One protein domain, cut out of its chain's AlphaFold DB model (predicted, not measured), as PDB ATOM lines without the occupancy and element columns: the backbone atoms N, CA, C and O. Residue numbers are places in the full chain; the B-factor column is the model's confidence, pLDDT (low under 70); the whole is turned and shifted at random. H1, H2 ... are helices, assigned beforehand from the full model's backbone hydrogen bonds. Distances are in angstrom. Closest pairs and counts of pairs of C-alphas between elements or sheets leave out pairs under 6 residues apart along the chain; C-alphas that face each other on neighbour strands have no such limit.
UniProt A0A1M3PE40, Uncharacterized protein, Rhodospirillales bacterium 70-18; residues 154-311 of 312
ATOM      1  N   ALA A 154     324.594 333.586 247.521       69.00
ATOM      2  CA  ALA A 154     323.977 334.771 246.939       69.00
ATOM      3  C   ALA A 154     323.590 335.787 248.025       69.00
ATOM      4  O   ALA A 154     323.954 336.954 247.926       69.00
ATOM      5  N   ALA A 155     322.940 335.350 249.108       76.44
ATOM      6  CA  ALA A 155     322.527 336.226 250.205       76.44
ATOM      7  C   ALA A 155     323.717 336.770 251.019       76.44
ATOM      8  O   ALA A 155     323.703 337.926 251.438       76.44
ATOM      9  N   ALA A 156     324.751 335.957 251.244       77.56
ATOM     10  CA  ALA A 156     325.968 336.354 251.941       77.56
ATOM     11  C   ALA A 156     326.754 337.393 251.134       77.56
ATOM     12  O   ALA A 156     327.130 338.423 251.682       77.56
ATOM     13  N   LEU A 157     326.927 337.170 249.829       77.75
ATOM     14  CA  LEU A 157     327.590 338.107 248.923       77.75
ATOM     15  C   LEU A 157     326.775 339.377 248.712       77.75
ATOM     16  O   LEU A 157     327.343 340.458 248.714       77.75
ATOM     17  N   THR A 158     325.453 339.265 248.579       78.81
ATOM     18  CA  THR A 158     324.542 340.416 248.488       78.81
ATOM     19  C   THR A 158     324.682 341.299 249.723       78.81
ATOM     20  O   THR A 158     324.862 342.508 249.599       78.81
ATOM     21  N   ARG A 159     324.682 340.698 250.919       81.88
ATOM     22  CA  ARG A 159     324.899 341.423 252.176       81.88
ATOM     23  C   ARG A 159     326.301 342.021 252.253       81.88
ATOM     24  O   ARG A 159     326.442 343.188 252.580       81.88
ATOM     25  N   ALA A 160     327.329 341.253 251.899       82.88
ATOM     26  CA  ALA A 160     328.716 341.709 251.890       82.88
ATOM     27  C   ALA A 160     328.949 342.859 250.894       82.88
ATOM     28  O   ALA A 160     329.707 343.781 251.170       82.88
ATOM     29  N   ALA A 161     328.266 342.847 249.754       79.06
ATOM     30  CA  ALA A 161     328.315 343.917 248.772       79.06
ATOM     31  C   ALA A 161     327.585 345.184 249.248       79.06
ATOM     32  O   ALA A 161     328.070 346.296 249.019       79.06
ATOM     33  N   ALA A 162     326.441 344.993 249.915       75.75
ATOM     34  CA  ALA A 162     325.580 346.053 250.426       75.75
ATOM     35  C   ALA A 162     326.163 346.762 251.661       75.75
ATOM     36  O   ALA A 162     326.207 347.987 251.738       75.75
ATOM     37  N   GLU A 163     326.619 345.979 252.633       78.06
ATOM     38  CA  GLU A 163     326.966 346.433 253.984       78.06
ATOM     39  C   GLU A 163     328.472 346.346 254.266       78.06
ATOM     40  O   GLU A 163     328.951 346.884 255.264       78.06
ATOM     41  N   GLY A 164     329.236 345.673 253.401       74.75
ATOM     42  CA  GLY A 164     330.665 345.468 253.599       74.75
ATOM     43  C   GLY A 164     331.494 346.735 253.421       74.75
ATOM     44  O   GLY A 164     331.110 347.714 252.763       74.75
ATOM     45  N   ASP A 165     332.694 346.705 253.992       84.94
ATOM     46  CA  ASP A 165     333.696 347.730 253.742       84.94
ATOM     47  C   ASP A 165     334.226 347.656 252.298       84.94
ATOM     48  O   ASP A 165     333.814 346.829 251.482       84.94
ATOM     49  N   ALA A 166     335.133 348.570 251.955       83.38
ATOM     50  CA  ALA A 166     335.702 348.649 250.615       83.38
ATOM     51  C   ALA A 166     336.360 347.334 250.162       83.38
ATOM     52  O   ALA A 166     336.079 346.884 249.059       83.38
ATOM     53  N   ILE A 167     337.158 346.693 251.024       88.25
ATOM     54  CA  ILE A 167     337.922 345.486 250.677       88.25
ATOM     55  C   ILE A 167     336.966 344.330 250.395       88.25
ATOM     56  O   ILE A 167     337.094 343.642 249.384       88.25
ATOM     57  N   THR A 168     335.985 344.130 251.279       88.38
ATOM     58  CA  THR A 168     334.962 343.096 251.104       88.38
ATOM     59  C   THR A 168     334.174 343.311 249.819       88.38
ATOM     60  O   THR A 168     333.994 342.364 249.056       88.38
ATOM     61  N   ARG A 169     333.749 344.549 249.536       84.75
ATOM     62  CA  ARG A 169     333.022 344.861 248.303       84.75
ATOM     63  C   ARG A 169     333.862 344.550 247.067       84.75
ATOM     64  O   ARG A 169     333.362 343.867 246.181       84.75
ATOM     65  N   ASP A 170     335.121 344.977 247.031       86.44
ATOM     66  CA  ASP A 170     336.012 344.755 245.886       86.44
ATOM     67  C   ASP A 170     336.261 343.255 245.639       86.44
ATOM     68  O   ASP A 170     336.268 342.804 244.494       86.44
ATOM     69  N   VAL A 171     336.365 342.448 246.702       88.19
ATOM     70  CA  VAL A 171     336.412 340.981 246.583       88.19
ATOM     71  C   VAL A 171     335.120 340.425 245.985       88.19
ATOM     72  O   VAL A 171     335.187 339.598 245.076       88.19
ATOM     73  N   VAL A 172     333.946 340.895 246.423       86.19
ATOM     74  CA  VAL A 172     332.667 340.468 245.829       86.19
ATOM     75  C   VAL A 172     332.593 340.837 244.345       86.19
ATOM     76  O   VAL A 172     332.139 340.013 243.553       86.19
ATOM     77  N   LEU A 173     333.080 342.020 243.944       84.31
ATOM     78  CA  LEU A 173     333.127 342.424 242.532       84.31
ATOM     79  C   LEU A 173     333.962 341.448 241.695       84.31
ATOM     80  O   LEU A 173     333.517 341.024 240.630       84.31
ATOM     81  N   LEU A 174     335.141 341.058 242.185       86.00
ATOM     82  CA  LEU A 174     336.014 340.113 241.485       86.00
ATOM     83  C   LEU A 174     335.413 338.707 241.412       86.00
ATOM     84  O   LEU A 174     335.446 338.088 240.352       86.00
ATOM     85  N   LEU A 175     334.809 338.218 242.498       85.00
ATOM     86  CA  LEU A 175     334.121 336.922 242.495       85.00
ATOM     87  C   LEU A 175     332.934 336.922 241.524       85.00
ATOM     88  O   LEU A 175     332.738 335.962 240.783       85.00
ATOM     89  N   ALA A 176     332.159 338.008 241.488       82.81
ATOM     90  CA  ALA A 176     331.053 338.172 240.548       82.81
ATOM     91  C   ALA A 176     331.527 338.326 239.091       82.81
ATOM     92  O   ALA A 176     330.729 338.098 238.184       82.81
ATOM     93  N   ALA A 177     332.803 338.668 238.864       78.94
ATOM     94  CA  ALA A 177     333.459 338.768 237.558       78.94
ATOM     95  C   ALA A 177     334.178 337.476 237.100       78.94
ATOM     96  O   ALA A 177     334.381 337.315 235.897       78.94
ATOM     97  N   ASP A 178     334.323 336.468 237.975       80.75
ATOM     98  CA  ASP A 178     334.775 335.092 237.656       80.75
ATOM     99  C   ASP A 178     333.613 334.074 237.446       80.75
ATOM    100  O   ASP A 178     332.770 333.880 238.329       80.75
ATOM    101  N   ASP A 179     333.506 333.470 236.253       73.69
ATOM    102  CA  ASP A 179     332.433 332.541 235.840       73.69
ATOM    103  C   ASP A 179     332.583 331.133 236.410       73.69
ATOM    104  O   ASP A 179     331.575 330.473 236.672       73.69
ATOM    105  N   ALA A 180     333.813 330.715 236.703       76.31
ATOM    106  CA  ALA A 180     334.089 329.459 237.383       76.31
ATOM    107  C   ALA A 180     333.617 329.487 238.846       76.31
ATOM    108  O   ALA A 180     333.343 328.440 239.433       76.31
ATOM    109  N   ARG A 181     333.509 330.682 239.441       76.12
ATOM    110  CA  ARG A 181     333.171 330.854 240.864       76.12
ATOM    111  C   ARG A 181     331.724 331.219 241.135       76.12
ATOM    112  O   ARG A 181     331.250 330.981 242.245       76.12
ATOM    113  N   MET A 182     331.023 331.821 240.172       79.12
ATOM    114  CA  MET A 182     329.673 332.324 240.416       79.12
ATOM    115  C   MET A 182     328.745 332.189 239.214       79.12
ATOM    116  O   MET A 182     329.025 332.663 238.112       79.12
ATOM    117  N   ALA A 183     327.569 331.612 239.459       81.75
ATOM    118  CA  ALA A 183     326.494 331.601 238.480       81.75
ATOM    119  C   ALA A 183     325.990 333.028 238.187       81.75
ATOM    120  O   ALA A 183     325.996 333.906 239.053       81.75
ATOM    121  N   ARG A 184     325.503 333.240 236.959       86.06
ATOM    122  CA  ARG A 184     325.102 334.554 236.426       86.06
ATOM    123  C   ARG A 184     324.084 335.297 237.301       86.06
ATOM    124  O   ARG A 184     324.312 336.454 237.629       86.06
ATOM    125  N   LEU A 185     322.976 334.658 237.686       85.50
ATOM    126  CA  LEU A 185     321.914 335.322 238.461       85.50
ATOM    127  C   LEU A 185     322.378 335.766 239.864       85.50
ATOM    128  O   LEU A 185     322.237 336.951 240.160       85.50
ATOM    129  N   PRO A 186     323.005 334.901 240.687       83.88
ATOM    130  CA  PRO A 186     323.608 335.323 241.952       83.88
ATOM    131  C   PRO A 186     324.615 336.473 241.818       83.88
ATOM    132  O   PRO A 186     324.623 337.377 242.650       83.88
ATOM    133  N   ALA A 187     325.433 336.470 240.758       85.81
ATOM    134  CA  ALA A 187     326.375 337.555 240.488       85.81
ATOM    135  C   ALA A 187     325.652 338.881 240.213       85.81
ATOM    136  O   ALA A 187     326.013 339.910 240.780       85.81
ATOM    137  N   ILE A 188     324.590 338.857 239.401       87.81
ATOM    138  CA  ILE A 188     323.765 340.041 239.122       87.81
ATOM    139  C   ILE A 188     323.118 340.572 240.406       87.81
ATOM    140  O   ILE A 188     323.106 341.781 240.622       87.81
ATOM    141  N   GLU A 189     322.599 339.696 241.269       85.25
ATOM    142  CA  GLU A 189     321.981 340.099 242.539       85.25
ATOM    143  C   GLU A 189     322.988 340.742 243.496       85.25
ATOM    144  O   GLU A 189     322.724 341.826 244.025       85.25
ATOM    145  N   ALA A 190     324.166 340.131 243.655       84.62
ATOM    146  CA  ALA A 190     325.222 340.667 244.506       84.62
ATOM    147  C   ALA A 190     325.720 342.031 244.001       84.62
ATOM    148  O   ALA A 190     325.827 342.981 244.780       84.62
ATOM    149  N   LEU A 191     325.964 342.163 242.693       85.75
ATOM    150  CA  LEU A 191     326.389 343.424 242.081       85.75
ATOM    151  C   LEU A 191     325.295 344.497 242.117       85.75
ATOM    152  O   LEU A 191     325.598 345.666 242.342       85.75
ATOM    153  N   GLY A 192     324.028 344.119 241.932       84.75
ATOM    154  CA  GLY A 192     322.896 345.036 242.046       84.75
ATOM    155  C   GLY A 192     322.767 345.617 243.456       84.75
ATOM    156  O   GLY A 192     322.572 346.824 243.614       84.75
ATOM    157  N   ALA A 193     322.961 344.790 244.487       81.00
ATOM    158  CA  ALA A 193     322.993 345.245 245.876       81.00
ATOM    159  C   ALA A 193     324.232 346.097 246.202       81.00
ATOM    160  O   ALA A 193     324.109 347.104 246.905       81.00
ATOM    161  N   ALA A 194     325.398 345.757 245.637       81.00
ATOM    162  CA  ALA A 194     326.588 346.607 245.702       81.00
ATOM    163  C   ALA A 194     326.271 348.000 245.153       81.00
ATOM    164  O   ALA A 194     326.469 349.010 245.823       81.00
ATOM    165  N   LEU A 195     325.716 348.048 243.940       80.38
ATOM    166  CA  LEU A 195     325.409 349.286 243.243       80.38
ATOM    167  C   LEU A 195     324.416 350.147 244.033       80.38
ATOM    168  O   LEU A 195     324.592 351.361 244.105       80.38
ATOM    169  N   ALA A 196     323.406 349.535 244.655       77.38
ATOM    170  CA  ALA A 196     322.378 350.239 245.419       77.38
ATOM    171  C   ALA A 196     322.899 350.945 246.684       77.38
ATOM    172  O   ALA A 196     322.246 351.870 247.167       77.38
ATOM    173  N   THR A 197     324.046 350.518 247.212       74.94
ATOM    174  CA  THR A 197     324.606 350.975 248.497       74.94
ATOM    175  C   THR A 197     325.903 351.764 248.358       74.94
ATOM    176  O   THR A 197     326.416 352.281 249.351       74.94
ATOM    177  N   LEU A 198     326.439 351.887 247.139       72.75
ATOM    178  CA  LEU A 198     327.647 352.666 246.895       72.75
ATOM    179  C   LEU A 198     327.464 354.125 247.359       72.75
ATOM    180  O   LEU A 198     326.533 354.799 246.903       72.75
ATOM    181  N   PRO A 199     328.366 354.642 248.218       65.94
ATOM    182  CA  PRO A 199     328.366 356.047 248.605       65.94
ATOM    183  C   PRO A 199     328.480 356.970 247.386       65.94
ATOM    184  O   PRO A 199     329.176 356.652 246.420       65.94
ATOM    185  N   ALA A 200     327.852 358.146 247.449       57.28
ATOM    186  CA  ALA A 200     328.061 359.193 246.450       57.28
ATOM    187  C   ALA A 200     329.564 359.533 246.338       57.28
ATOM    188  O   ALA A 200     330.236 359.717 247.353       57.28
ATOM    189  N   GLY A 201     330.098 359.576 245.113       52.53
ATOM    190  CA  GLY A 201     331.515 359.863 244.847       52.53
ATOM    191  C   GLY A 201     332.453 358.646 244.824       52.53
ATOM    192  O   GLY A 201     333.617 358.797 244.459       52.53
ATOM    193  N   ARG A 202     331.983 357.438 245.166       61.53
ATOM    194  CA  ARG A 202     332.691 356.192 244.816       61.53
ATOM    195  C   ARG A 202     332.451 355.868 243.345       61.53
ATOM    196  O   ARG A 202     331.348 356.072 242.848       61.53
ATOM    197  N   ASP A 203     333.467 355.322 242.678       64.81
ATOM    198  CA  ASP A 203     333.402 355.039 241.248       64.81
ATOM    199  C   ASP A 203     332.457 353.863 240.930       64.81
ATOM    200  O   ASP A 203     332.861 352.704 240.805       64.81
ATOM    201  N   ALA A 204     331.163 354.165 240.795       72.31
ATOM    202  CA  ALA A 204     330.143 353.210 240.375       72.31
ATOM    203  C   ALA A 204     330.435 352.610 238.989       72.31
ATOM    204  O   ALA A 204     329.861 351.570 238.658       72.31
ATOM    205  N   ARG A 205     331.347 353.201 238.199       72.88
ATOM    206  CA  ARG A 205     331.717 352.717 236.861       72.88
ATOM    207  C   ARG A 205     332.183 351.274 236.882       72.88
ATOM    208  O   ARG A 205     331.812 350.540 235.978       72.88
ATOM    209  N   LEU A 206     332.934 350.847 237.899       75.00
ATOM    210  CA  LEU A 206     333.420 349.465 237.977       75.00
ATOM    211  C   LEU A 206     332.269 348.465 238.136       75.00
ATOM    212  O   LEU A 206     332.220 347.454 237.438       75.00
ATOM    213  N   VAL A 207     331.300 348.775 238.999       78.94
ATOM    214  CA  VAL A 207     330.128 347.914 239.224       78.94
ATOM    215  C   VAL A 207     329.202 347.925 238.010       78.94
ATOM    216  O   VAL A 207     328.713 346.877 237.591       78.94
ATOM    217  N   VAL A 208     329.008 349.095 237.396       79.69
ATOM    218  CA  VAL A 208     328.243 349.250 236.151       79.69
ATOM    219  C   VAL A 208     328.902 348.478 235.001       79.69
ATOM    220  O   VAL A 208     328.214 347.765 234.270       79.69
ATOM    221  N   ALA A 209     330.226 348.558 234.857       77.81
ATOM    222  CA  ALA A 209     330.982 347.824 233.844       77.81
ATOM    223  C   ALA A 209     330.889 346.306 234.051       77.81
ATOM    224  O   ALA A 209     330.688 345.570 233.088       77.81
ATOM    225  N   ALA A 210     330.958 345.832 235.299       82.06
ATOM    226  CA  ALA A 210     330.771 344.417 235.612       82.06
ATOM    227  C   ALA A 210     329.355 343.939 235.239       82.06
ATOM    228  O   ALA A 210     329.210 342.958 234.504       82.06
ATOM    229  N   LEU A 211     328.317 344.670 235.668       83.75
ATOM    230  CA  LEU A 211     326.908 344.372 235.372       83.75
ATOM    231  C   LEU A 211     326.595 344.348 233.870       83.75
ATOM    232  O   LEU A 211     325.769 343.553 233.432       83.75
ATOM    233  N   THR A 212     327.250 345.205 233.084       81.44
ATOM    234  CA  THR A 212     327.039 345.324 231.628       81.44
ATOM    235  C   THR A 212     328.015 344.504 230.786       81.44
ATOM    236  O   THR A 212     327.961 344.550 229.554       81.44
ATOM    237  N   SER A 213     328.891 343.725 231.423       83.00
ATOM    238  CA  SER A 213     329.761 342.782 230.724       83.00
ATOM    239  C   SER A 213     328.936 341.731 229.975       83.00
ATOM    240  O   SER A 213     327.869 341.325 230.434       83.00
ATOM    241  N   ALA A 214     329.461 341.225 228.853       77.31
ATOM    242  CA  ALA A 214     328.800 340.190 228.048       77.31
ATOM    243  C   ALA A 214     328.512 338.890 228.828       77.31
ATOM    244  O   ALA A 214     327.698 338.077 228.404       77.31
ATOM    245  N   ARG A 215     329.173 338.696 229.976       82.81
ATOM    246  CA  ARG A 215     328.934 337.566 230.873       82.81
ATOM    247  C   ARG A 215     327.614 337.700 231.634       82.81
ATOM    248  O   ARG A 215     326.902 336.714 231.818       82.81
ATOM    249  N   LEU A 216     327.322 338.891 232.152       84.81
ATOM    250  CA  LEU A 216     326.155 339.119 233.007       84.81
ATOM    251  C   LEU A 216     324.973 339.672 232.215       84.81
ATOM    252  O   LEU A 216     323.829 339.304 232.487       84.81
ATOM    253  N   TYR A 217     325.251 340.465 231.186       84.06
ATOM    254  CA  TYR A 217     324.266 340.981 230.253       84.06
ATOM    255  C   TYR A 217     324.488 340.394 228.854       84.06
ATOM    256  O   TYR A 217     325.435 340.766 228.158       84.06
ATOM    257  N   ASP A 218     323.596 339.500 228.426       82.75
ATOM    258  CA  ASP A 218     323.666 338.857 227.113       82.75
ATOM    259  C   ASP A 218     322.644 339.482 226.161       82.75
ATOM    260  O   ASP A 218     321.458 339.150 226.176       82.75
ATOM    261  N   ALA A 219     323.108 340.385 225.297       73.25
ATOM    262  CA  ALA A 219     322.246 341.066 224.337       73.25
ATOM    263  C   ALA A 219     321.549 340.108 223.349       73.25
ATOM    264  O   ALA A 219     320.511 340.471 222.808       73.25
ATOM    265  N   ALA A 220     322.060 338.896 223.116       77.06
ATOM    266  CA  ALA A 220     321.390 337.931 222.245       77.06
ATOM    267  C   ALA A 220     320.162 337.288 222.916       77.06
ATOM    268  O   ALA A 220     319.246 336.840 222.230       77.06
ATOM    269  N   GLN A 221     320.108 337.267 224.253       76.00
ATOM    270  CA  GLN A 221     318.998 336.668 225.004       76.00
ATOM    271  C   GLN A 221     317.803 337.615 225.200       76.00
ATOM    272  O   GLN A 221     316.748 337.196 225.679       76.00
ATOM    273  N   GLY A 222     317.921 338.887 224.806       75.88
ATOM    274  CA  GLY A 222     316.810 339.836 224.862       75.88
ATOM    275  C   GLY A 222     316.289 340.054 226.286       75.88
ATOM    276  O   GLY A 222     317.049 340.401 227.189       75.88
ATOM    277  N   ALA A 223     314.982 339.875 226.489       74.69
ATOM    278  CA  ALA A 223     314.296 340.087 227.769       74.69
ATOM    279  C   ALA A 223     314.422 338.898 228.742       74.69
ATOM    280  O   ALA A 223     313.454 338.536 229.414       74.69
ATOM    281  N   ASP A 224     315.593 338.265 228.808       84.50
ATOM    282  CA  ASP A 224     315.835 337.203 229.778       84.50
ATOM    283  C   ASP A 224     315.828 337.751 231.223       84.50
ATOM    284  O   ASP A 224     316.143 338.927 231.444       84.50
ATOM    285  N   PRO A 225     315.495 336.920 232.230       82.75
ATOM    286  CA  PRO A 225     315.404 337.368 233.619       82.75
ATOM    287  C   PRO A 225     316.675 338.052 234.149       82.75
ATOM    288  O   PRO A 225     316.577 338.991 234.939       82.75
ATOM    289  N   GLY A 226     317.863 337.623 233.707       86.06
ATOM    290  CA  GLY A 226     319.138 338.227 234.091       86.06
ATOM    291  C   GLY A 226     319.309 339.631 233.514       86.06
ATOM    292  O   GLY A 226     319.587 340.565 234.266       86.06
ATOM    293  N   ASN A 227     319.063 339.813 232.214       84.88
ATOM    294  CA  ASN A 227     319.116 341.131 231.575       84.88
ATOM    295  C   ASN A 227     318.119 342.118 232.191       84.88
ATOM    296  O   ASN A 227     318.466 343.277 232.430       84.88
ATOM    297  N   VAL A 228     316.899 341.662 232.494       82.38
ATOM    298  CA  VAL A 228     315.893 342.477 233.193       82.38
ATOM    299  C   VAL A 228     316.407 342.903 234.572       82.38
ATOM    300  O   VAL A 228     316.296 344.072 234.938       82.38
ATOM    301  N   ARG A 229     317.028 341.989 235.328       84.31
ATOM    302  CA  ARG A 229     317.550 342.266 236.676       84.31
ATOM    303  C   ARG A 229     318.740 343.230 236.677       84.31
ATOM    304  O   ARG A 229     318.823 344.085 237.563       84.31
ATOM    305  N   VAL A 230     319.630 343.126 235.687       85.62
ATOM    306  CA  VAL A 230     320.730 344.081 235.462       85.62
ATOM    307  C   VAL A 230     320.170 345.487 235.269       85.62
ATOM    308  O   VAL A 230     320.560 346.417 235.976       85.62
ATOM    309  N   LEU A 231     319.212 345.641 234.356       81.81
ATOM    310  CA  LEU A 231     318.638 346.947 234.045       81.81
ATOM    311  C   LEU A 231     317.837 347.520 235.209       81.81
ATOM    312  O   LEU A 231     317.989 348.701 235.501       81.81
ATOM    313  N   ALA A 232     317.081 346.689 235.931       79.38
ATOM    314  CA  ALA A 232     316.369 347.108 237.137       79.38
ATOM    315  C   ALA A 232     317.332 347.625 238.223       79.38
ATOM    316  O   ALA A 232     317.030 348.590 238.923       79.38
ATOM    317  N   SER A 233     318.518 347.024 238.342       82.88
ATOM    318  CA  SER A 233     319.539 347.439 239.312       82.88
ATOM    319  C   SER A 233     320.167 348.788 238.938       82.88
ATOM    320  O   SER A 233     320.316 349.666 239.789       82.88
ATOM    321  N   LEU A 234     320.475 348.988 237.653       81.25
ATOM    322  CA  LEU A 234     320.965 350.264 237.117       81.25
ATOM    323  C   LEU A 234     319.905 351.378 237.247       81.25
ATOM    324  O   LEU A 234     320.214 352.483 237.692       81.25
ATOM    325  N   ALA A 235     318.645 351.063 236.935       76.00
ATOM    326  CA  ALA A 235     317.481 351.930 237.109       76.00
ATOM    327  C   ALA A 235     317.284 352.362 238.573       76.00
ATOM    328  O   ALA A 235     317.145 353.550 238.862       76.00
ATOM    329  N   ALA A 236     317.342 351.418 239.517       76.06
ATOM    330  CA  ALA A 236     317.194 351.706 240.942       76.06
ATOM    331  C   ALA A 236     318.315 352.605 241.491       76.06
ATOM    332  O   ALA A 236     318.090 353.387 242.418       76.06
ATOM    333  N   ARG A 237     319.534 352.520 240.936       77.06
ATOM    334  CA  ARG A 237     320.629 353.427 241.301       77.06
ATOM    335  C   ARG A 237     320.385 354.844 240.799       77.06
ATOM    336  O   ARG A 237     320.649 355.787 241.543       77.06
ATOM    337  N   LEU A 238     319.869 354.986 239.580       72.12
ATOM    338  CA  LEU A 238     319.575 356.281 238.973       72.12
ATOM    339  C   LEU A 238     318.587 357.105 239.813       72.12
ATOM    340  O   LEU A 238     318.798 358.297 239.994       72.12
ATOM    341  N   GLN A 239     317.580 356.465 240.417       68.19
ATOM    342  CA  GLN A 239     316.622 357.131 241.318       68.19
ATOM    343  C   GLN A 239     317.270 357.758 242.564       68.19
ATOM    344  O   GLN A 239     316.640 358.556 243.248       68.19
ATOM    345  N   ARG A 240     318.507 357.366 242.892       65.88
ATOM    346  CA  ARG A 240     319.226 357.768 244.109       65.88
ATOM    347  C   ARG A 240     320.496 358.575 243.829       65.88
ATOM    348  O   ARG A 240     321.255 358.830 244.763       65.88
ATOM    349  N   ALA A 241     320.814 358.867 242.570       60.25
ATOM    350  CA  ALA A 241     322.107 359.426 242.183       60.25
ATOM    351  C   ALA A 241     321.945 360.797 241.523       60.25
ATOM    352  O   ALA A 241     321.390 360.869 240.436       60.25
ATOM    353  N   ASP A 242     322.520 361.845 242.121       58.59
ATOM    354  CA  ASP A 242     322.584 363.176 241.495       58.59
ATOM    355  C   ASP A 242     323.841 363.357 240.617       58.59
ATOM    356  O   ASP A 242     323.780 363.995 239.572       58.59
ATOM    357  N   ALA A 243     324.990 362.772 240.993       56.09
ATOM    358  CA  ALA A 243     326.279 363.031 240.326       56.09
ATOM    359  C   ALA A 243     326.621 362.075 239.160       56.09
ATOM    360  O   ALA A 243     327.315 362.472 238.228       56.09
ATOM    361  N   ASP A 244     326.122 360.834 239.187       63.28
ATOM    362  CA  ASP A 244     326.393 359.805 238.161       63.28
ATOM    363  C   ASP A 244     325.188 359.550 237.239       63.28
ATOM    364  O   ASP A 244     325.190 358.601 236.448       63.28
ATOM    365  N   ALA A 245     324.143 360.379 237.352       65.94
ATOM    366  CA  ALA A 245     322.874 360.190 236.661       65.94
ATOM    367  C   ALA A 245     323.061 360.078 235.145       65.94
ATOM    368  O   ALA A 245     322.589 359.124 234.535       65.94
ATOM    369  N   ASP A 246     323.815 360.995 234.534       66.88
ATOM    370  CA  ASP A 246     324.000 361.003 233.082       66.88
ATOM    371  C   ASP A 246     324.731 359.755 232.572       66.88
ATOM    372  O   ASP A 246     324.303 359.162 231.584       66.88
ATOM    373  N   LEU A 247     325.789 359.297 233.250       67.88
ATOM    374  CA  LEU A 247     326.499 358.074 232.858       67.88
ATOM    375  C   LEU A 247     325.585 356.848 232.951       67.88
ATOM    376  O   LEU A 247     325.573 356.004 232.050       67.88
ATOM    377  N   LEU A 248     324.832 356.741 234.047       69.88
ATOM    378  CA  LEU A 248     323.891 355.648 234.250       69.88
ATOM    379  C   LEU A 248     322.808 355.671 233.179       69.88
ATOM    380  O   LEU A 248     322.533 354.627 232.591       69.88
ATOM    381  N   ILE A 249     322.256 356.841 232.849       68.81
ATOM    382  CA  ILE A 249     321.236 356.907 231.807       68.81
ATOM    383  C   ILE A 249     321.819 356.603 230.426       68.81
ATOM    384  O   ILE A 249     321.196 355.868 229.666       68.81
ATOM    385  N   LEU A 250     323.015 357.097 230.092       68.12
ATOM    386  CA  LEU A 250     323.681 356.759 228.829       68.12
ATOM    387  C   LEU A 250     323.942 355.252 228.716       68.12
ATOM    388  O   LEU A 250     323.759 354.672 227.648       68.12
ATOM    389  N   THR A 251     324.322 354.609 229.819       72.19
ATOM    390  CA  THR A 251     324.537 353.157 229.869       72.19
ATOM    391  C   THR A 251     323.226 352.404 229.670       72.19
ATOM    392  O   THR A 251     323.143 351.522 228.817       72.19
ATOM    393  N   LEU A 252     322.178 352.797 230.400       72.88
ATOM    394  CA  LEU A 252     320.831 352.241 230.272       72.88
ATOM    395  C   LEU A 252     320.309 352.384 228.839       72.88
ATOM    396  O   LEU A 252     319.864 351.400 228.249       72.88
ATOM    397  N   ALA A 253     320.445 353.577 228.256       70.94
ATOM    398  CA  ALA A 253     320.111 353.862 226.868       70.94
ATOM    399  C   ALA A 253     320.906 352.968 225.906       70.94
ATOM    400  O   ALA A 253     320.325 352.352 225.019       70.94
ATOM    401  N   GLY A 254     322.218 352.826 226.102       71.50
ATOM    402  CA  GLY A 254     323.064 351.944 225.298       71.50
ATOM    403  C   GLY A 254     322.619 350.479 225.340       71.50
ATOM    404  O   GLY A 254     322.534 349.838 224.290       71.50
ATOM    405  N   CYS A 255     322.274 349.963 226.522       73.81
ATOM    406  CA  CYS A 255     321.760 348.604 226.681       73.81
ATOM    407  C   CYS A 255     320.451 348.401 225.908       73.81
ATOM    408  O   CYS A 255     320.335 347.435 225.160       73.81
ATOM    409  N   VAL A 256     319.493 349.326 226.022       73.12
ATOM    410  CA  VAL A 256     318.177 349.190 225.368       73.12
ATOM    411  C   VAL A 256     318.184 349.564 223.884       73.12
ATOM    412  O   VAL A 256     317.268 349.178 223.159       73.12
ATOM    413  N   LEU A 257     319.184 350.312 223.401       73.25
ATOM    414  CA  LEU A 257     319.300 350.720 221.995       73.25
ATOM    415  C   LEU A 257     319.924 349.645 221.094       73.25
ATOM    416  O   LEU A 257     319.738 349.696 219.870       73.25
ATOM    417  N   ARG A 258     320.592 348.641 221.674       73.88
ATOM    418  CA  ARG A 258     321.153 347.496 220.941       73.88
ATOM    419  C   ARG A 258     320.077 346.690 220.205       73.88
ATOM    420  O   ARG A 258     318.888 346.784 220.497       73.88
ATOM    421  N   ARG A 259     320.498 345.967 219.165       71.12
ATOM    422  CA  ARG A 259     319.647 345.022 218.429       71.12
ATOM    423  C   ARG A 259     319.757 343.659 219.115       71.12
ATOM    424  O   ARG A 259     320.872 343.191 219.323       71.12
ATOM    425  N   PHE A 260     318.617 343.088 219.470       69.75
ATOM    426  CA  PHE A 260     318.426 341.813 220.159       69.75
ATOM    427  C   PHE A 260     318.026 340.699 219.188       69.75
ATOM    428  O   PHE A 260     318.375 339.544 219.409       69.75
ATOM    429  N   ALA A 261     317.314 341.036 218.106       68.31
ATOM    430  CA  ALA A 261     316.868 340.071 217.106       68.31
ATOM    431  C   ALA A 261     317.004 340.604 215.674       68.31
ATOM    432  O   ALA A 261     316.986 341.815 215.419       68.31
ATOM    433  N   ASP A 262     317.126 339.680 214.719       74.25
ATOM    434  CA  ASP A 262     317.148 340.048 213.309       74.25
ATOM    435  C   ASP A 262     315.779 340.516 212.807       74.25
ATOM    436  O   ASP A 262     315.707 341.484 212.046       74.25
ATOM    437  N   ASP A 263     314.706 339.884 213.283       78.19
ATOM    438  CA  ASP A 263     313.331 340.280 212.991       78.19
ATOM    439  C   ASP A 263     312.950 341.585 213.727       78.19
ATOM    440  O   ASP A 263     312.988 341.619 214.963       78.19
ATOM    441  N   PRO A 264     312.549 342.656 213.011       75.50
ATOM    442  CA  PRO A 264     312.242 343.954 213.618       75.50
ATOM    443  C   PRO A 264     311.080 343.934 214.619       75.50
ATOM    444  O   PRO A 264     311.115 344.667 215.607       75.50
ATOM    445  N   ALA A 265     310.051 343.111 214.388       74.56
ATOM    446  CA  ALA A 265     308.888 343.039 215.274       74.56
ATOM    447  C   ALA A 265     309.240 342.339 216.597       74.56
ATOM    448  O   ALA A 265     308.888 342.817 217.678       74.56
ATOM    449  N   THR A 266     309.995 341.245 216.514       72.25
ATOM    450  CA  THR A 266     310.530 340.517 217.667       72.25
ATOM    451  C   THR A 266     311.507 341.382 218.462       72.25
ATOM    452  O   THR A 266     311.400 341.453 219.686       72.25
ATOM    453  N   ASP A 267     312.405 342.100 217.784       73.62
ATOM    454  CA  ASP A 267     313.347 343.032 218.409       73.62
ATOM    455  C   ASP A 267     312.627 344.146 219.189       73.62
ATOM    456  O   ASP A 267     312.940 344.403 220.355       73.62
ATOM    457  N   ALA A 268     311.609 344.762 218.577       72.75
ATOM    458  CA  ALA A 268     310.790 345.787 219.216       72.75
ATOM    459  C   ALA A 268     310.013 345.240 220.426       72.75
ATOM    460  O   ALA A 268     309.995 345.872 221.485       72.75
ATOM    461  N   ALA A 269     309.423 344.046 220.313       72.94
ATOM    462  CA  ALA A 269     308.691 343.407 221.405       72.94
ATOM    463  C   ALA A 269     309.604 343.032 222.585       72.94
ATOM    464  O   ALA A 269     309.245 343.260 223.742       72.94
ATOM    465  N   MET A 270     310.797 342.490 222.313       71.19
ATOM    466  CA  MET A 270     311.795 342.179 223.344       71.19
ATOM    467  C   MET A 270     312.246 343.442 224.074       71.19
ATOM    468  O   MET A 270     312.267 343.471 225.304       71.19
ATOM    469  N   ARG A 271     312.532 344.507 223.326       77.19
ATOM    470  CA  ARG A 271     312.931 345.806 223.872       77.19
ATOM    471  C   ARG A 271     311.839 346.427 224.736       77.19
ATOM    472  O   ARG A 271     312.127 346.877 225.839       77.19
ATOM    473  N   HIS A 272     310.589 346.403 224.277       73.94
ATOM    474  CA  HIS A 272     309.468 346.912 225.062       73.94
ATOM    475  C   HIS A 272     309.310 346.136 226.375       73.94
ATOM    476  O   HIS A 272     309.139 346.754 227.423       73.94
ATOM    477  N   ARG A 273     309.411 344.800 226.356       71.31
ATOM    478  CA  ARG A 273     309.340 343.980 227.580       71.31
ATOM    479  C   ARG A 273     310.472 344.299 228.549       71.31
ATOM    480  O   ARG A 273     310.223 344.460 229.737       71.31
ATOM    481  N   LEU A 274     311.691 344.422 228.034       70.69
ATOM    482  CA  LEU A 274     312.881 344.769 228.802       70.69
ATOM    483  C   LEU A 274     312.726 346.141 229.480       70.69
ATOM    484  O   LEU A 274     313.056 346.300 230.653       70.69
ATOM    485  N   VAL A 275     312.172 347.114 228.753       72.25
ATOM    486  CA  VAL A 275     311.955 348.477 229.243       72.25
ATOM    487  C   VAL A 275     310.794 348.554 230.238       72.25
ATOM    488  O   VAL A 275     310.936 349.136 231.310       72.25
ATOM    489  N   ALA A 276     309.672 347.900 229.952       70.25
ATOM    490  CA  ALA A 276     308.536 347.846 230.868       70.25
ATOM    491  C   ALA A 276     308.888 347.128 232.184       70.25
ATOM    492  O   ALA A 276     308.478 347.566 233.253       70.25
ATOM    493  N   ALA A 277     309.679 346.051 232.122       65.00
ATOM    494  CA  ALA A 277     310.036 345.261 233.298       65.00
ATOM    495  C   ALA A 277     311.074 345.933 234.212       65.00
ATOM    496  O   ALA A 277     311.096 345.649 235.408       65.00
ATOM    497  N   ALA A 278     311.942 346.795 233.671       63.28
ATOM    498  CA  ALA A 278     313.048 347.385 234.426       63.28
ATOM    499  C   ALA A 278     312.886 348.881 234.756       63.28
ATOM    500  O   ALA A 278     313.601 349.365 235.632       63.28
ATOM    501  N   PHE A 279     311.979 349.614 234.093       65.62
ATOM    502  CA  PHE A 279     311.981 351.086 234.129       65.62
ATOM    503  C   PHE A 279     310.623 351.753 234.387       65.62
ATOM    504  O   PHE A 279     310.520 352.963 234.180       65.62
ATOM    505  N   GLY A 280     309.603 351.009 234.831       55.78
ATOM    506  CA  GLY A 280     308.283 351.576 235.133       55.78
ATOM    507  C   GLY A 280     308.385 352.795 236.063       55.78
ATOM    508  O   GLY A 280     308.784 352.648 237.215       55.78
ATOM    509  N   ASP A 281     308.059 353.972 235.517       56.53
ATOM    510  CA  ASP A 281     307.992 355.308 236.140       56.53
ATOM    511  C   ASP A 281     309.307 356.043 236.480       56.53
ATOM    512  O   ASP A 281     309.345 356.859 237.402       56.53
ATOM    513  N   LEU A 282     310.399 355.838 235.732       61.22
ATOM    514  CA  LEU A 282     311.628 356.635 235.912       61.22
ATOM    515  C   LEU A 282     311.532 358.068 235.328       61.22
ATOM    516  O   LEU A 282     311.507 358.221 234.100       61.22
ATOM    517  N   PRO A 283     311.594 359.138 236.151       59.75
ATOM    518  CA  PRO A 283     311.608 360.515 235.653       59.75
ATOM    519  C   PRO A 283     312.887 360.800 234.846       59.75
ATOM    520  O   PRO A 283     313.987 360.451 235.267       59.75
ATOM    521  N   GLY A 284     312.763 361.445 233.681       63.03
ATOM    522  CA  GLY A 284     313.908 361.898 232.872       63.03
ATOM    523  C   GLY A 284     314.582 360.840 231.980       63.03
ATOM    524  O   GLY A 284     315.422 361.199 231.152       63.03
ATOM    525  N   LEU A 285     314.187 359.560 232.065       65.88
ATOM    526  CA  LEU A 285     314.713 358.487 231.203       65.88
ATOM    527  C   LEU A 285     314.465 358.769 229.713       65.88
ATOM    528  O   LEU A 285     315.333 358.530 228.876       65.88
ATOM    529  N   ARG A 286     313.293 359.328 229.394       69.50
ATOM    530  CA  ARG A 286     312.898 359.720 228.036       69.50
ATOM    531  C   ARG A 286     313.878 360.713 227.411       69.50
ATOM    532  O   ARG A 286     314.382 360.478 226.315       69.50
ATOM    533  N   ASP A 287     314.155 361.813 228.103       68.00
ATOM    534  CA  ASP A 287     315.013 362.877 227.574       68.00
ATOM    535  C   ASP A 287     316.440 362.382 227.382       68.00
ATOM    536  O   ASP A 287     317.105 362.704 226.400       68.00
ATOM    537  N   ALA A 288     316.912 361.545 228.294       65.19
ATOM    538  CA  ALA A 288     318.261 361.033 228.242       65.19
ATOM    539  C   ALA A 288     318.437 359.866 227.244       65.19
ATOM    540  O   ALA A 288     319.506 359.767 226.644       65.19
ATOM    541  N   LEU A 289     317.390 359.081 226.942       66.94
ATOM    542  CA  LEU A 289     317.350 358.191 225.767       66.94
ATOM    543  C   LEU A 289     317.572 358.975 224.466       66.94
ATOM    544  O   LEU A 289     318.369 358.570 223.619       66.94
ATOM    545  N   LEU A 290     316.902 360.123 224.327       70.94
ATOM    546  CA  LEU A 290     317.050 360.996 223.161       70.94
ATOM    547  C   LEU A 290     318.448 361.636 223.102       70.94
ATOM    548  O   LEU A 290     319.057 361.657 222.031       70.94
ATOM    549  N   ARG A 291     319.001 362.084 224.242       69.44
ATOM    550  CA  ARG A 291     320.387 362.594 224.324       69.44
ATOM    551  C   ARG A 291     321.421 361.530 223.941       69.44
ATOM    552  O   ARG A 291     322.313 361.820 223.149       69.44
ATOM    553  N   ALA A 292     321.286 360.307 224.459       65.56
ATOM    554  CA  ALA A 292     322.187 359.191 224.160       65.56
ATOM    555  C   ALA A 292     322.186 358.823 222.673       65.56
ATOM    556  O   ALA A 292     323.215 358.444 222.115       65.56
ATOM    557  N   ALA A 293     321.024 358.933 222.028       67.38
ATOM    558  CA  ALA A 293     320.857 358.589 220.628       67.38
ATOM    559  C   ALA A 293     321.301 359.697 219.666       67.38
ATOM    560  O   ALA A 293     321.649 359.386 218.529       67.38
ATOM    561  N   ALA A 294     321.326 360.963 220.094       75.12
ATOM    562  CA  ALA A 294     321.678 362.111 219.255       75.12
ATOM    563  C   ALA A 294     322.974 361.936 218.424       75.12
ATOM    564  O   ALA A 294     322.923 362.205 217.219       75.12
ATOM    565  N   PRO A 295     324.103 361.437 218.977       74.00
ATOM    566  CA  PRO A 295     325.322 361.213 218.196       74.00
ATOM    567  C   PRO A 295     325.311 359.918 217.360       74.00
ATOM    568  O   PRO A 295     326.252 359.673 216.608       74.00
ATOM    569  N   LEU A 296     324.291 359.065 217.487       74.56
ATOM    570  CA  LEU A 296     324.235 357.746 216.849       74.56
ATOM    571  C   LEU A 296     323.597 357.812 215.455       74.56
ATOM    572  O   LEU A 296     323.049 358.834 215.040       74.56
ATOM    573  N   SER A 297     323.683 356.711 214.703       77.31
ATOM    574  CA  SER A 297     323.182 356.642 213.325       77.31
ATOM    575  C   SER A 297     321.664 356.902 213.237       77.31
ATOM    576  O   SER A 297     320.942 356.627 214.199       77.31
ATOM    577  N   PRO A 298     321.144 357.399 212.091       78.69
ATOM    578  CA  PRO A 298     319.715 357.691 211.926       78.69
ATOM    579  C   PRO A 298     318.774 356.550 212.362       78.69
ATOM    580  O   PRO A 298     317.859 356.822 213.137       78.69
ATOM    581  N   PRO A 299     319.053 355.269 212.035       73.81
ATOM    582  CA  PRO A 299     318.215 354.159 212.487       73.81
ATOM    583  C   PRO A 299     318.198 353.986 214.010       73.81
ATOM    584  O   PRO A 299     317.241 353.455 214.563       73.81
ATOM    585  N   VAL A 300     319.276 354.350 214.711       68.12
ATOM    586  CA  VAL A 300     319.334 354.283 216.181       68.12
ATOM    587  C   VAL A 300     318.556 355.444 216.804       68.12
ATOM    588  O   VAL A 300     317.877 355.244 217.806       68.12
ATOM    589  N   ARG A 301     318.591 356.632 216.186       77.12
ATOM    590  CA  ARG A 301     317.792 357.793 216.614       77.12
ATOM    591  C   ARG A 301     316.294 357.559 216.476       77.12
ATOM    592  O   ARG A 301     315.553 357.846 217.410       77.12
ATOM    593  N   GLU A 302     315.862 356.992 215.356       76.69
ATOM    594  CA  GLU A 302     314.457 356.625 215.132       76.69
ATOM    595  C   GLU A 302     313.983 355.591 216.162       76.69
ATOM    596  O   GLU A 302     312.924 355.750 216.768       76.69
ATOM    597  N   ARG A 303     314.821 354.584 216.450       72.50
ATOM    598  CA  ARG A 303     314.565 353.599 217.513       72.50
ATOM    599  C   ARG A 303     314.443 354.239 218.897       72.50
ATOM    600  O   ARG A 303     313.552 353.875 219.658       72.50
ATOM    601  N   ALA A 304     315.320 355.186 219.225       71.44
ATOM    602  CA  ALA A 304     315.271 355.901 220.495       71.44
ATOM    603  C   ALA A 304     313.998 356.743 220.638       71.44
ATOM    604  O   ALA A 304     313.395 356.752 221.706       71.44
ATOM    605  N   ALA A 305     313.567 357.406 219.560       77.88
ATOM    606  CA  ALA A 305     312.341 358.198 219.539       77.88
ATOM    607  C   ALA A 305     311.085 357.334 219.743       77.88
ATOM    608  O   ALA A 305     310.246 357.680 220.573       77.88
ATOM    609  N   ALA A 306     310.995 356.184 219.067       73.31
ATOM    610  CA  ALA A 306     309.885 355.245 219.239       73.31
ATOM    611  C   ALA A 306     309.808 354.693 220.674       73.31
ATOM    612  O   ALA A 306     308.732 354.602 221.263       73.31
ATOM    613  N   LEU A 307     310.960 354.374 221.273       70.25
ATOM    614  CA  LEU A 307     311.019 353.888 222.652       70.25
ATOM    615  C   LEU A 307     310.668 354.981 223.673       70.25
ATOM    616  O   LEU A 307     309.966 354.719 224.644       70.25
ATOM    617  N   ALA A 308     311.130 356.210 223.439       73.81
ATOM    618  CA  ALA A 308     310.790 357.384 224.236       73.81
ATOM    619  C   ALA A 308     309.284 357.701 224.212       73.81
ATOM    620  O   ALA A 308     308.757 358.251 225.177       73.81
ATOM    621  N   GLU A 309     308.592 357.374 223.120       74.81
ATOM    622  CA  GLU A 309     307.143 357.527 222.995       74.81
ATOM    623  C   GLU A 309     306.365 356.417 223.714       74.81
ATOM    624  O   GLU A 309     305.352 356.712 224.341       74.81
ATOM    625  N   ALA A 310     306.875 355.183 223.706       68.00
ATOM    626  CA  ALA A 310     306.296 354.047 224.433       68.00
ATOM    627  C   ALA A 310     306.413 354.148 225.970       68.00
ATOM    628  O   ALA A 310     305.818 353.351 226.685       68.00
ATOM    629  N   LEU A 311     307.198 355.106 226.469       65.75
ATOM    630  CA  LEU A 311     307.382 355.412 227.891       65.75
ATOM    631  C   LEU A 311     306.419 356.504 228.416       65.75
ATOM    632  O   LEU A 311     306.623 356.993 229.526       65.75
TER     633      LEU A 311
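AT A GLANCE: This is residues 154 to 311 of the 312 residues of an uncharacterized protein of Rhodospirillales bacterium 70-18 (UniProt A0A1M3PE40). Helices stacked in two rows make a short solenoid: H1, H3 and H5 run the same way side by side in one row, and H2, H4 and H6 fold back along the other. At one end H7 packs slantwise on H5, and H8, paired with H9 in a hairpin, packs across H6. The printed part has 158 residues with nine named helices, H1 to H9 in order, and no named strand: all helix. It is compact, with a radius of gyration of the C-alphas of 15.6 A and spans of 44 by 33 by 24 A.

IN THESE COORDINATES: The longest helix, H7, residues 264 to 279, measures 21.7 A from first to last C-alpha. Before it come H6, residues 245 to 257, H5, residues 225 to 238, 20.1 A, H4, residues 205 to 211, and H3, residues 184 to 197, 20.4 A. H2 is residues 166 to 177, and H1, residues 154 to 163, begins at C-alpha 154 (323.977, 334.771, 246.939). H8 is residues 285 to 293; H9, residues 298 to 310, ends at C-alpha 310 (306.296, 354.047, 224.433).

HOW THE PARTS SIT: H7 touches H5 with residues 274 to 279 alone, at a steep tilt of 50 degrees; the closest C-alphas, of Ala 232 and Ala 278, are 4.3 A apart. H3 touches H5 at 6 degrees, a shallow tilt, closest at C-alphas 192 and 233, 5.0 A. H1, H2 and H3 form an up and down bundle, each helix running against the one before. H4 touches H3, closest at C-alphas 195 and 207, 6.3 A. H6 and H8 touch, only just about perpendicular at 72 degrees, closest at C-alphas 253 and 289, 5.3 A. H8 and H9 form a hairpin at 4 degrees. In H1 to H9 every O i to N i+4 pair is within hydrogen-bond range.

THE WHOLE: The C-alphas farthest apart, of Asp 165 and Asp 263, are 46.2 A apart. The printed part has no cut. The H4 to H5 link is long, residues 212 to 224. The mean pLDDT of the printed part is 75.0, with 39 residues under 70, among them 239 to 250 and 277 to 289.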